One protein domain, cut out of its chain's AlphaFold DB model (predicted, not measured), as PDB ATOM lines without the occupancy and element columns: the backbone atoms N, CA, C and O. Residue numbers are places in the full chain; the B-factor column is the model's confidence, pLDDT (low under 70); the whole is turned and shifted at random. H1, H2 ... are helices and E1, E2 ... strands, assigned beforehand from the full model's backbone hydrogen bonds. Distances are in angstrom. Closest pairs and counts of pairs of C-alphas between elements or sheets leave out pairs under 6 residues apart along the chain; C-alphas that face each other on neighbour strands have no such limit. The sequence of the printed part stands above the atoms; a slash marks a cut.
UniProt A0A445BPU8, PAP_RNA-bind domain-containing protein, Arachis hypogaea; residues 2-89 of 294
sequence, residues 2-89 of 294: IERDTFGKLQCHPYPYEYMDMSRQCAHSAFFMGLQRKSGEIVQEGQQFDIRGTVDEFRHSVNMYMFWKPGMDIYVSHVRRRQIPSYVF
ATOM      1  N   ILE A   2      -7.732 -44.273 -24.697       95.00
ATOM      2  CA  ILE A   2      -7.073 -43.320 -25.622       95.00
ATOM      3  C   ILE A   2      -5.617 -43.686 -25.950       95.00
ATOM      4  O   ILE A   2      -5.250 -43.739 -27.119       95.00
ATOM      5  N   GLU A   3      -4.780 -43.964 -24.947       93.94
ATOM      6  CA  GLU A   3      -3.362 -44.279 -25.201       93.94
ATOM      7  C   GLU A   3      -3.198 -45.555 -26.030       93.94
ATOM      8  O   GLU A   3      -2.379 -45.605 -26.937       93.94
ATOM      9  N   ARG A   4      -4.024 -46.573 -25.772       94.06
ATOM     10  CA  ARG A   4      -4.032 -47.819 -26.544       94.06
ATOM     11  C   ARG A   4      -4.516 -47.571 -27.972       94.06
ATOM     12  O   ARG A   4      -3.853 -47.979 -28.917       94.06
ATOM     13  N   ASP A   5      -5.636 -46.871 -28.118       93.31
ATOM     14  CA  ASP A   5      -6.313 -46.658 -29.401       93.31
ATOM     15  C   ASP A   5      -5.521 -45.688 -30.306       93.31
ATOM     16  O   ASP A   5      -5.683 -45.672 -31.523       93.31
ATOM     17  N   THR A   6      -4.599 -44.915 -29.721       92.75
ATOM     18  CA  THR A   6      -3.643 -44.053 -30.435       92.75
ATOM     19  C   THR A   6      -2.230 -44.642 -30.521       92.75
ATOM     20  O   THR A   6      -1.305 -43.937 -30.924       92.75
ATOM     21  N   PHE A   7      -2.038 -45.920 -30.172       91.44
ATOM     22  CA  PHE A   7      -0.739 -46.611 -30.189       91.44
ATOM     23  C   PHE A   7       0.357 -45.917 -29.359       91.44
ATOM     24  O   PHE A   7       1.536 -45.976 -29.690       91.44
ATOM     25  N   GLY A   8      -0.024 -45.236 -28.281       90.88
ATOM     26  CA  GLY A   8       0.880 -44.514 -27.387       90.88
ATOM     27  C   GLY A   8       1.275 -43.113 -27.863       90.88
ATOM     28  O   GLY A   8       1.986 -42.421 -27.132       90.88
ATOM     29  N   LYS A   9       0.781 -42.665 -29.026       91.38
ATOM     30  CA  LYS A   9       1.091 -41.346 -29.613       91.38
ATOM     31  C   LYS A   9       0.476 -40.187 -28.844       91.38
ATOM     32  O   LYS A   9       1.012 -39.074 -28.854       91.38
ATOM     33  N   LEU A  10      -0.663 -40.434 -28.200       92.81
ATOM     34  CA  LEU A  10      -1.358 -39.468 -27.366       92.81
ATOM     35  C   LEU A  10      -1.379 -39.973 -25.923       92.81
ATOM     36  O   LEU A  10      -1.927 -41.035 -25.642       92.81
ATOM     37  N   GLN A  11      -0.786 -39.197 -25.022       93.44
ATOM     38  CA  GLN A  11      -0.792 -39.430 -23.582       93.44
ATOM     39  C   GLN A  11      -1.946 -38.681 -22.931       93.44
ATOM     40  O   GLN A  11      -2.282 -37.553 -23.320       93.44
ATOM     41  N   CYS A  12      -2.538 -39.316 -21.925       95.12
ATOM     42  CA  CYS A  12      -3.641 -38.758 -21.168       95.12
ATOM     43  C   CYS A  12      -3.215 -38.426 -19.732       95.12
ATOM     44  O   CYS A  12      -2.536 -39.196 -19.063       95.12
ATOM     45  N   HIS A  13      -3.623 -37.254 -19.253       96.38
ATOM     46  CA  HIS A  13      -3.292 -36.753 -17.922       96.38
ATOM     47  C   HIS A  13      -4.587 -36.408 -17.185       96.38
ATOM     48  O   HIS A  13      -5.065 -35.274 -17.307       96.38
ATOM     49  N   PRO A  14      -5.213 -37.371 -16.481       95.56
ATOM     50  CA  PRO A  14      -6.411 -37.092 -15.702       95.56
ATOM     51  C   PRO A  14      -6.093 -36.071 -14.610       95.56
ATOM     52  O   PRO A  14      -5.086 -36.185 -13.910       95.56
ATOM     53  N   TYR A  15      -6.958 -35.072 -14.464       94.94
ATOM     54  CA  TYR A  15      -6.915 -34.146 -13.345       94.94
ATOM     55  C   TYR A  15      -8.002 -34.558 -12.349       94.94
ATOM     56  O   TYR A  15      -9.180 -34.524 -12.703       94.94
ATOM     57  N   PRO A  16      -7.639 -34.984 -11.128       94.31
ATOM     58  CA  PRO A  16      -8.578 -35.637 -10.216       94.31
ATOM     59  C   PRO A  16      -9.537 -34.664  -9.518       94.31
ATOM     60  O   PRO A  16     -10.376 -35.105  -8.740       94.31
ATOM     61  N   TYR A  17      -9.413 -33.357  -9.762       94.56
ATOM     62  CA  TYR A  17     -10.269 -32.363  -9.129       94.56
ATOM     63  C   TYR A  17     -11.524 -32.094  -9.954       94.56
ATOM     64  O   TYR A  17     -11.473 -31.902 -11.172       94.56
ATOM     65  N   GLU A  18     -12.636 -32.042  -9.234       95.50
ATOM     66  CA  GLU A  18     -13.959 -31.732  -9.745       95.50
ATOM     67  C   GLU A  18     -14.179 -30.216  -9.819       95.50
ATOM     68  O   GLU A  18     -13.828 -29.478  -8.897       95.50
ATOM     69  N   TYR A  19     -14.793 -29.756 -10.907       95.00
ATOM     70  CA  TYR A  19     -15.260 -28.379 -11.052       95.00
ATOM     71  C   TYR A  19     -16.780 -28.347 -11.037       95.00
ATOM     72  O   TYR A  19     -17.413 -29.001 -11.864       95.00
ATOM     73  N   MET A  20     -17.358 -27.553 -10.140       93.88
ATOM     74  CA  MET A  20     -18.804 -27.352 -10.059       93.88
ATOM     75  C   MET A  20     -19.222 -26.104 -10.832       93.88
ATOM     76  O   MET A  20     -18.619 -25.039 -10.685       93.88
ATOM     77  N   ASP A  21     -20.283 -26.220 -11.623       92.88
ATOM     78  CA  ASP A  21     -20.885 -25.079 -12.306       92.88
ATOM     79  C   ASP A  21     -22.064 -24.537 -11.497       92.88
ATOM     80  O   ASP A  21     -23.201 -25.000 -11.608       92.88
ATOM     81  N   MET A  22     -21.781 -23.517 -10.691       90.69
ATOM     82  CA  MET A  22     -22.784 -22.851  -9.858       90.69
ATOM     83  C   MET A  22     -23.799 -22.023 -10.664       90.69
ATOM     84  O   MET A  22     -24.758 -21.519 -10.086       90.69
ATOM     85  N   SER A  23     -23.607 -21.844 -11.978       90.12
ATOM     86  CA  SER A  23     -24.557 -21.102 -12.818       90.12
ATOM     87  C   SER A  23     -25.769 -21.937 -13.241       90.12
ATOM     88  O   SER A  23     -26.767 -21.385 -13.707       90.12
ATOM     89  N   ARG A  24     -25.707 -23.266 -13.077       90.00
ATOM     90  CA  ARG A  24     -26.788 -24.185 -13.449       90.00
ATOM     91  C   ARG A  24     -27.709 -24.452 -12.265       90.00
ATOM     92  O   ARG A  24     -27.285 -24.534 -11.122       90.00
ATOM     93  N   GLN A  25     -28.990 -24.649 -12.565       90.31
ATOM     94  CA  GLN A  25     -30.023 -24.956 -11.565       90.31
ATOM     95  C   GLN A  25     -29.992 -26.419 -11.081       90.31
ATOM     96  O   GLN A  25     -30.763 -26.798 -10.205       90.31
ATOM     97  N   CYS A  26     -29.127 -27.254 -11.659       88.56
ATOM     98  CA  CYS A  26     -28.966 -28.665 -11.325       88.56
ATOM     99  C   CYS A  26     -27.537 -28.942 -10.852       88.56
ATOM    100  O   CYS A  26     -26.618 -28.199 -11.194       88.56
ATOM    101  N   ALA A  27     -27.336 -30.053 -10.137       92.50
ATOM    102  CA  ALA A  27     -25.999 -30.535  -9.810       92.50
ATOM    103  C   ALA A  27     -25.224 -30.809 -11.108       92.50
ATOM    104  O   ALA A  27     -25.514 -31.760 -11.835       92.50
ATOM    105  N   HIS A  28     -24.278 -29.929 -11.432       94.50
ATOM    106  CA  HIS A  28     -23.430 -30.056 -12.604       94.50
ATOM    107  C   HIS A  28     -21.972 -29.993 -12.191       94.50
ATOM    108  O   HIS A  28     -21.515 -28.990 -11.635       94.50
ATOM    109  N   SER A  29     -21.250 -31.054 -12.520       94.44
ATOM    110  CA  SER A  29     -19.816 -31.105 -12.348       94.44
ATOM    111  C   SER A  29     -19.097 -31.540 -13.613       94.44
ATOM    112  O   SER A  29     -19.667 -32.163 -14.514       94.44
ATOM    113  N   ALA A  30     -17.835 -31.138 -13.699       95.38
ATOM    114  CA  ALA A  30     -16.960 -31.409 -14.820       95.38
ATOM    115  C   ALA A  30     -15.585 -31.871 -14.329       95.38
ATOM    116  O   ALA A  30     -15.007 -31.300 -13.403       95.38
ATOM    117  N   PHE A  31     -15.044 -32.866 -15.025       96.19
ATOM    118  CA  PHE A  31     -13.678 -33.351 -14.863       96.19
ATOM    119  C   PHE A  31     -12.896 -33.074 -16.141       96.19
ATOM    120  O   PHE A  31     -13.439 -33.139 -17.246       96.19
ATOM    121  N   PHE A  32     -11.605 -32.788 -15.995       95.88
ATOM    122  CA  PHE A  32     -10.732 -32.493 -17.126       95.88
ATOM    123  C   PHE A  32      -9.601 -33.507 -17.220       95.88
ATOM    124  O   PHE A  32      -9.027 -33.948 -16.228       95.88
ATOM    125  N   MET A  33      -9.252 -33.845 -18.455       96.81
ATOM    126  CA  MET A  33      -8.110 -34.681 -18.780       96.81
ATOM    127  C   MET A  33      -7.264 -33.942 -19.809       96.81
ATOM    128  O   MET A  33      -7.755 -33.536 -20.863       96.81
ATOM    129  N   GLY A  34      -5.989 -33.740 -19.492       96.12
ATOM    130  CA  GLY A  34      -5.021 -33.207 -20.438       96.12
ATOM    131  C   GLY A  34      -4.704 -34.242 -21.512       96.12
ATOM    132  O   GLY A  34      -4.495 -35.411 -21.201       96.12
ATOM    133  N   LEU A  35      -4.644 -33.807 -22.770       94.94
ATOM    134  CA  LEU A  35      -4.169 -34.620 -23.887       94.94
ATOM    135  C   LEU A  35      -2.841 -34.044 -24.374       94.94
ATOM    136  O   LEU A  35      -2.775 -32.870 -24.750       94.94
ATOM    137  N   GLN A  36      -1.788 -34.857 -24.365       92.19
ATOM    138  CA  GLN A  36      -0.444 -34.448 -24.758       92.19
ATOM    139  C   GLN A  36       0.128 -35.424 -25.784       92.19
ATOM    140  O   GLN A  36       0.109 -36.634 -25.586       92.19
ATOM    141  N   ARG A  37       0.659 -34.908 -26.896       91.50
ATOM    142  CA  ARG A  37       1.418 -35.741 -27.836       91.50
ATOM    143  C   ARG A  37       2.691 -36.222 -27.152       91.50
ATOM    144  O   ARG A  37       3.409 -35.406 -26.570       91.50
ATOM    145  N   LYS A  38       2.977 -37.515 -27.250       88.25
ATOM    146  CA  LYS A  38       4.197 -38.084 -26.687       88.25
ATOM    147  C   LYS A  38       5.415 -37.536 -27.435       88.25
ATOM    148  O   LYS A  38       5.479 -37.590 -28.662       88.25
ATOM    149  N   SER A  39       6.374 -36.968 -26.709       76.69
ATOM    150  CA  SER A  39       7.635 -36.498 -27.292       76.69
ATOM    151  C   SER A  39       8.522 -37.681 -27.682       76.69
ATOM    152  O   SER A  39       8.613 -38.647 -26.927       76.69
ATOM    153  N   GLY A  40       9.219 -37.587 -28.816       74.25
ATOM    154  CA  GLY A  40      10.139 -38.631 -29.291       74.25
ATOM    155  C   GLY A  40       9.512 -39.644 -30.253       74.25
ATOM    156  O   GLY A  40      10.224 -40.475 -30.805       74.25
ATOM    157  N   GLU A  41       8.210 -39.541 -30.508       69.88
ATOM    158  CA  GLU A  41       7.543 -40.263 -31.586       69.88
ATOM    159  C   GLU A  41       7.431 -39.342 -32.809       69.88
ATOM    160  O   GLU A  41       7.103 -38.161 -32.665       69.88
ATOM    161  N   ILE A  42       7.743 -39.846 -34.012       67.50
ATOM    162  CA  ILE A  42       7.640 -39.073 -35.262       67.50
ATOM    163  C   ILE A  42       6.153 -38.899 -35.584       67.50
ATOM    164  O   ILE A  42       5.560 -39.634 -36.371       67.50
ATOM    165  N   VAL A  43       5.521 -37.946 -34.912       70.44
ATOM    166  CA  VAL A  43       4.165 -37.503 -35.212       70.44
ATOM    167  C   VAL A  43       4.295 -36.422 -36.270       70.44
ATOM    168  O   VAL A  43       4.984 -35.424 -36.047       70.44
ATOM    169  N   GLN A  44       3.637 -36.601 -37.415       74.81
ATOM    170  CA  GLN A  44       3.611 -35.551 -38.429       74.81
ATOM    171  C   GLN A  44       3.018 -34.280 -37.804       74.81
ATOM    172  O   GLN A  44       1.991 -34.312 -37.106       74.81
ATOM    173  N   GLU A  45       3.693 -33.148 -37.985       72.50
ATOM    174  CA  GLU A  45       3.160 -31.862 -37.550       72.50
ATOM    175  C   GLU A  45       1.778 -31.676 -38.201       72.50
ATOM    176  O   GLU A  45       1.606 -31.906 -39.393       72.50
ATOM    177  N   GLY A  46       0.749 -31.389 -37.397       75.69
ATOM    178  CA  GLY A  46      -0.641 -31.348 -37.882       75.69
ATOM    179  C   GLY A  46      -1.427 -32.670 -37.869       75.69
ATOM    180  O   GLY A  46      -2.637 -32.624 -38.061       75.69
ATOM    181  N   GLN A  47      -0.822 -33.820 -37.537       85.06
ATOM    182  CA  GLN A  47      -1.555 -35.094 -37.442       85.06
ATOM    183  C   GLN A  47      -2.721 -35.024 -36.439       85.06
ATOM    184  O   GLN A  47      -2.528 -34.804 -35.241       85.06
ATOM    185  N   GLN A  48      -3.947 -35.230 -36.909       89.19
ATOM    186  CA  GLN A  48      -5.117 -35.265 -36.041       89.19
ATOM    187  C   GLN A  48      -5.280 -36.654 -35.416       89.19
ATOM    188  O   GLN A  48      -5.074 -37.670 -36.076       89.19
ATOM    189  N   PHE A  49      -5.661 -36.689 -34.140       90.50
ATOM    190  CA  PHE A  49      -6.084 -37.912 -33.466       90.50
ATOM    191  C   PHE A  49      -7.603 -37.913 -33.417       90.50
ATOM    192  O   PHE A  49      -8.206 -37.017 -32.821       90.50
ATOM    193  N   ASP A  50      -8.214 -38.893 -34.073       91.38
ATOM    194  CA  ASP A  50      -9.639 -39.135 -33.919       91.38
ATOM    195  C   ASP A  50      -9.858 -40.010 -32.686       91.38
ATOM    196  O   ASP A  50      -9.487 -41.178 -32.668       91.38
ATOM    197  N   ILE A  51     -10.427 -39.415 -31.641       95.06
ATOM    198  CA  ILE A  51     -10.734 -40.096 -30.377       95.06
ATOM    199  C   ILE A  51     -12.236 -40.354 -30.212       95.06
ATOM    200  O   ILE A  51     -12.674 -40.713 -29.122       95.06
ATOM    201  N   ARG A  52     -13.045 -40.139 -31.263       95.44
ATOM    202  CA  ARG A  52     -14.509 -40.278 -31.185       95.44
ATOM    203  C   ARG A  52     -14.926 -41.688 -30.778       95.44
ATOM    204  O   ARG A  52     -15.683 -41.818 -29.829       95.44
ATOM    205  N   GLY A  53     -14.344 -42.716 -31.403       95.50
ATOM    206  CA  GLY A  53     -14.630 -44.114 -31.057       95.50
ATOM    207  C   GLY A  53     -14.374 -44.414 -29.578       95.50
ATOM    208  O   GLY A  53     -15.252 -44.910 -28.881       95.50
ATOM    209  N   THR A  54     -13.222 -43.984 -29.057       96.44
ATOM    210  CA  THR A  54     -12.890 -44.125 -27.634       96.44
ATOM    211  C   THR A  54     -13.891 -43.416 -26.711       96.44
ATOM    212  O   THR A  54     -14.220 -43.924 -25.639       96.44
ATOM    213  N   VAL A  55     -14.360 -42.224 -27.096       96.25
ATOM    214  CA  VAL A  55     -15.352 -41.460 -26.325       96.25
ATOM    215  C   VAL A  55     -16.710 -42.160 -26.326       96.25
ATOM    216  O   VAL A  55     -17.354 -42.228 -25.277       96.25
ATOM    217  N   ASP A  56     -17.136 -42.691 -27.469       96.19
ATOM    218  CA  ASP A  56     -18.416 -43.385 -27.605       96.19
ATOM    219  C   ASP A  56     -18.427 -44.697 -26.812       96.19
ATOM    220  O   ASP A  56     -19.383 -44.963 -26.083       96.19
ATOM    221  N   GLU A  57     -17.331 -45.462 -26.848       96.25
ATOM    222  CA  GLU A  57     -17.151 -46.655 -26.012       96.25
ATOM    223  C   GLU A  57     -17.226 -46.325 -24.512       96.25
ATOM    224  O   GLU A  57     -17.897 -47.023 -23.750       96.25
ATOM    225  N   PHE A  58     -16.578 -45.238 -24.075       96.12
ATOM    226  CA  PHE A  58     -16.645 -44.800 -22.679       96.12
ATOM    227  C   PHE A  58     -18.073 -44.423 -22.270       96.12
ATOM    228  O   PHE A  58     -18.558 -44.881 -21.236       96.12
ATOM    229  N   ARG A  59     -18.770 -43.623 -23.086       95.81
ATOM    230  CA  ARG A  59     -20.165 -43.239 -22.820       95.81
ATOM    231  C   ARG A  59     -21.071 -44.458 -22.749       95.81
ATOM    232  O   ARG A  59     -21.895 -44.539 -21.846       95.81
ATOM    233  N   HIS A  60     -20.904 -45.407 -23.667       95.06
ATOM    234  CA  HIS A  60     -21.664 -46.650 -23.653       95.06
ATOM    235  C   HIS A  60     -21.435 -47.429 -22.351       95.06
ATOM    236  O   HIS A  60     -22.401 -47.804 -21.695       95.06
ATOM    237  N   SER A  61     -20.177 -47.583 -21.929       95.25
ATOM    238  CA  SER A  61     -19.817 -48.243 -20.666       95.25
ATOM    239  C   SER A  61     -20.466 -47.578 -19.445       95.25
ATOM    240  O   SER A  61     -21.056 -48.258 -18.606       95.25
ATOM    241  N   VAL A  62     -20.439 -46.244 -19.376       94.81
ATOM    242  CA  VAL A  62     -21.098 -45.491 -18.296       94.81
ATOM    243  C   VAL A  62     -22.619 -45.662 -18.339       94.81
ATOM    244  O   VAL A  62     -23.236 -45.880 -17.301       94.81
ATOM    245  N   ASN A  63     -23.227 -45.625 -19.526       93.50
ATOM    246  CA  ASN A  63     -24.673 -45.796 -19.686       93.50
ATOM    247  C   ASN A  63     -25.152 -47.208 -19.315       93.50
ATOM    248  O   ASN A  63     -26.314 -47.387 -18.962       93.50
ATOM    249  N   MET A  64     -24.273 -48.213 -19.374       94.44
ATOM    250  CA  MET A  64     -24.564 -49.576 -18.919       94.44
ATOM    251  C   MET A  64     -24.456 -49.750 -17.399       94.44
ATOM    252  O   MET A  64     -24.702 -50.841 -16.880       94.44
ATOM    253  N   TYR A  65     -24.090 -48.699 -16.663       95.88
ATOM    254  CA  TYR A  65     -23.969 -48.770 -15.218       95.88
ATOM    255  C   TYR A  65     -25.326 -49.050 -14.563       95.88
ATOM    256  O   TYR A  65     -26.300 -48.327 -14.764       95.88
ATOM    257  N   MET A  66     -25.382 -50.087 -13.723       96.31
ATOM    258  CA  MET A  66     -26.639 -50.606 -13.164       96.31
ATOM    259  C   MET A  66     -27.429 -49.588 -12.326       96.31
ATOM    260  O   MET A  66     -28.635 -49.746 -12.141       96.31
ATOM    261  N   PHE A  67     -26.767 -48.549 -11.811       95.06
ATOM    262  CA  PHE A  67     -27.401 -47.506 -11.005       95.06
ATOM    263  C   PHE A  67     -27.741 -46.233 -11.787       95.06
ATOM    264  O   PHE A  67     -28.189 -45.270 -11.169       95.06
ATOM    265  N   TRP A  68     -27.581 -46.214 -13.116       95.12
ATOM    266  CA  TRP A  68     -28.007 -45.086 -13.948       95.12
ATOM    267  C   TRP A  68     -29.507 -44.799 -13.766       95.12
ATOM    268  O   TRP A  68     -30.333 -45.719 -13.781       95.12
ATOM    269  N   LYS A  69     -29.875 -43.526 -13.573       94.19
ATOM    270  CA  LYS A  69     -31.265 -43.088 -13.351       94.19
ATOM    271  C   LYS A  69     -31.715 -42.078 -14.410       94.19
ATOM    272  O   LYS A  69     -30.885 -41.316 -14.904       94.19
ATOM    273  N   PRO A  70     -33.023 -42.020 -14.728       95.25
ATOM    274  CA  PRO A  70     -33.571 -40.927 -15.527       95.25
ATOM    275  C   PRO A  70     -33.186 -39.568 -14.931       95.25
ATOM    276  O   PRO A  70     -33.306 -39.369 -13.724       95.25
ATOM    277  N   GLY A  71     -32.715 -38.649 -15.774       92.81
ATOM    278  CA  GLY A  71     -32.221 -37.332 -15.356       92.81
ATOM    279  C   GLY A  71     -30.719 -37.270 -15.051       92.81
ATOM    280  O   GLY A  71     -30.204 -36.175 -14.843       92.81
ATOM    281  N   MET A  72     -30.005 -38.402 -15.048       93.94
ATOM    282  CA  MET A  72     -28.543 -38.400 -15.140       93.94
ATOM    283  C   MET A  72     -28.137 -38.264 -16.602       93.94
ATOM    284  O   MET A  72     -28.686 -38.956 -17.456       93.94
ATOM    285  N   ASP A  73     -27.154 -37.410 -16.866       93.44
ATOM    286  CA  ASP A  73     -26.579 -37.213 -18.190       93.44
ATOM    287  C   ASP A  73     -25.059 -37.134 -18.083       93.44
ATOM    288  O   ASP A  73     -24.514 -36.537 -17.150       93.44
ATOM    289  N   ILE A  74     -24.363 -37.696 -19.073       95.31
ATOM    290  CA  ILE A  74     -22.915 -37.570 -19.202       95.31
ATOM    291  C   ILE A  74     -22.559 -36.976 -20.559       95.31
ATOM    292  O   ILE A  74     -22.940 -37.478 -21.617       95.31
ATOM    293  N   TYR A  75     -21.770 -35.907 -20.520       94.50
ATOM    294  CA  TYR A  75     -21.227 -35.261 -21.706       94.50
ATOM    295  C   TYR A  75     -19.715 -35.410 -21.705       94.50
ATOM    296  O   TYR A  75     -19.042 -35.130 -20.716       94.50
ATOM    297  N   VAL A  76     -19.174 -35.838 -22.842       96.12
ATOM    298  CA  VAL A  76     -17.728 -35.995 -23.030       96.12
ATOM    299  C   VAL A  76     -17.342 -35.319 -24.328       96.12
ATOM    300  O   VAL A  76     -17.728 -35.770 -25.404       96.12
ATOM    301  N   SER A  77     -16.613 -34.216 -24.245       93.94
ATOM    302  CA  SER A  77     -16.239 -33.423 -25.412       93.94
ATOM    303  C   SER A  77     -14.757 -33.103 -25.391       93.94
ATOM    304  O   SER A  77     -14.204 -32.754 -24.351       93.94
ATOM    305  N   HIS A  78     -14.132 -33.135 -26.563       94.69
ATOM    306  CA  HIS A  78     -12.806 -32.567 -26.739       94.69
ATOM    307  C   HIS A  78     -12.910 -31.043 -26.884       94.69
ATOM    308  O   HIS A  78     -13.563 -30.545 -27.802       94.69
ATOM    309  N   VAL A  79     -12.245 -30.306 -25.994       94.44
ATOM    310  CA  VAL A  79     -12.217 -28.835 -25.992       94.44
ATOM    311  C   VAL A  79     -10.783 -28.321 -26.077       94.44
ATOM    312  O   VAL A  79      -9.870 -28.856 -25.448       94.44
ATOM    313  N   ARG A  80     -10.557 -27.245 -26.843       92.69
ATOM    314  CA  ARG A  80      -9.266 -26.538 -26.816       92.69
ATOM    315  C   ARG A  80      -9.128 -25.794 -25.491       92.69
ATOM    316  O   ARG A  80     -10.115 -25.312 -24.951       92.69
ATOM    317  N   ARG A  81      -7.892 -25.533 -25.047       90.44
ATOM    318  CA  ARG A  81      -7.615 -24.724 -23.837       90.44
ATOM    319  C   ARG A  81      -8.354 -23.374 -23.810       90.44
ATOM    320  O   ARG A  81      -8.703 -22.887 -22.747       90.44
ATOM    321  N   ARG A  82      -8.587 -22.772 -24.981       89.88
ATOM    322  CA  ARG A  82      -9.305 -21.493 -25.119       89.88
ATOM    323  C   ARG A  82     -10.825 -21.589 -24.952       89.88
ATOM    324  O   ARG A  82     -11.465 -20.561 -24.801       89.88
ATOM    325  N   GLN A  83     -11.375 -22.793 -25.067       92.62
ATOM    326  CA  GLN A  83     -12.806 -23.089 -24.987       92.62
ATOM    327  C   GLN A  83     -13.199 -23.632 -23.608       92.62
ATOM    328  O   GLN A  83     -14.350 -24.000 -23.411       92.62
ATOM    329  N   ILE A  84     -12.249 -23.726 -22.674       92.50
ATOM    330  CA  ILE A  84     -12.552 -24.177 -21.320       92.50
ATOM    331  C   ILE A  84     -13.435 -23.112 -20.643       92.50
ATOM    332  O   ILE A  84     -13.091 -21.928 -20.726       92.50
ATOM    333  N   PRO A  85     -14.551 -23.503 -19.999       91.69
ATOM    334  CA  PRO A  85     -15.457 -22.563 -19.348       91.69
ATOM    335  C   PRO A  85     -14.782 -21.691 -18.282       91.69
ATOM    336  O   PRO A  85     -13.858 -22.121 -17.591       91.69
ATOM    337  N   SER A  86     -15.286 -20.470 -18.096       90.94
ATOM    338  CA  SER A  86     -14.743 -19.519 -17.117       90.94
ATOM    339  C   SER A  86     -14.945 -19.949 -15.663       90.94
ATOM    340  O   SER A  86     -14.157 -19.543 -14.822       90.94
ATOM    341  N   TYR A  87     -15.931 -20.799 -15.346       91.94
ATOM    342  CA  TYR A  87     -16.075 -21.349 -13.987       91.94
ATOM    343  C   TYR A  87     -14.913 -22.286 -13.598       91.94
ATOM    344  O   TYR A  87     -14.703 -22.553 -12.421       91.94
ATOM    345  N   VAL A  88     -14.143 -22.765 -14.582       92.31
ATOM    346  CA  VAL A  88     -12.936 -23.586 -14.389       92.31
ATOM    347  C   VAL A  88     -11.692 -22.703 -14.286       92.31
ATOM    348  O   VAL A  88     -10.791 -22.975 -13.499       92.31
ATOM    349  N   PHE A  89     -11.641 -21.633 -15.085       89.50
ATOM    350  CA  PHE A  89     -10.557 -20.651 -15.095       89.50
ATOM    351  C   PHE A  89     -11.130 -19.224 -15.065       89.50
ATOM    352  O   PHE A  89     -11.279 -18.612 -16.131       89.50
TER     353      PHE A  89
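AT A GLANCE: This is residues 2 to 89 of the 294 residues of the protein "PAP_RNA-bind domain-containing protein" of Arachis hypogaea (UniProt A0A445BPU8). A long two-stranded hairpin, E1 and E2, has the helix H2 off to one side, and a long unnamed tail, residues 64 to 89, swings out beyond H2 and folds back past the hairpin to its other side. The 88 printed residues run H1, E1, E2, H2, with an antiparallel sheet; the class is mixed, with under half of the residues in named elements. The whole is loose, radius of gyration of the C-alphas 15.5 A, spanning 46 by 32 by 20 A.

IN THESE COORDINATES: E1, residues 10 to 20, is 27.4 A long, from C-alpha 10 at (-1.358, -39.468, -27.366), and bends by 65 degrees at residue 17. E2 is residues 29 to 37, 26.7 A. H2, residues 52 to 63, 16.3 A, ends at (-24.673, -45.796, -19.686). H1 is residues 2 to 5, 5.1 A.

HOW THE PARTS SIT: E1 and E2 are antiparallel at 160 degrees, with N 13 and O 34 2.8 A apart, within hydrogen-bond range. H1 and H2 are close but not clearly touching; their closest C-alphas, Ile 2 and Thr 54, are 6.2 A apart. E1 and H2 are apart. In H2 every O i to N i+4 pair is within hydrogen-bond range; H1 is too short for one.

THE WHOLE: The farthest C-alphas, Gln 25 and Ile 42, are 46.7 A apart. The printed part has no cut. The E2 to H2 link is long, and residues 64 to 71 stand free. Residues 41 to 42 have pLDDT under 70.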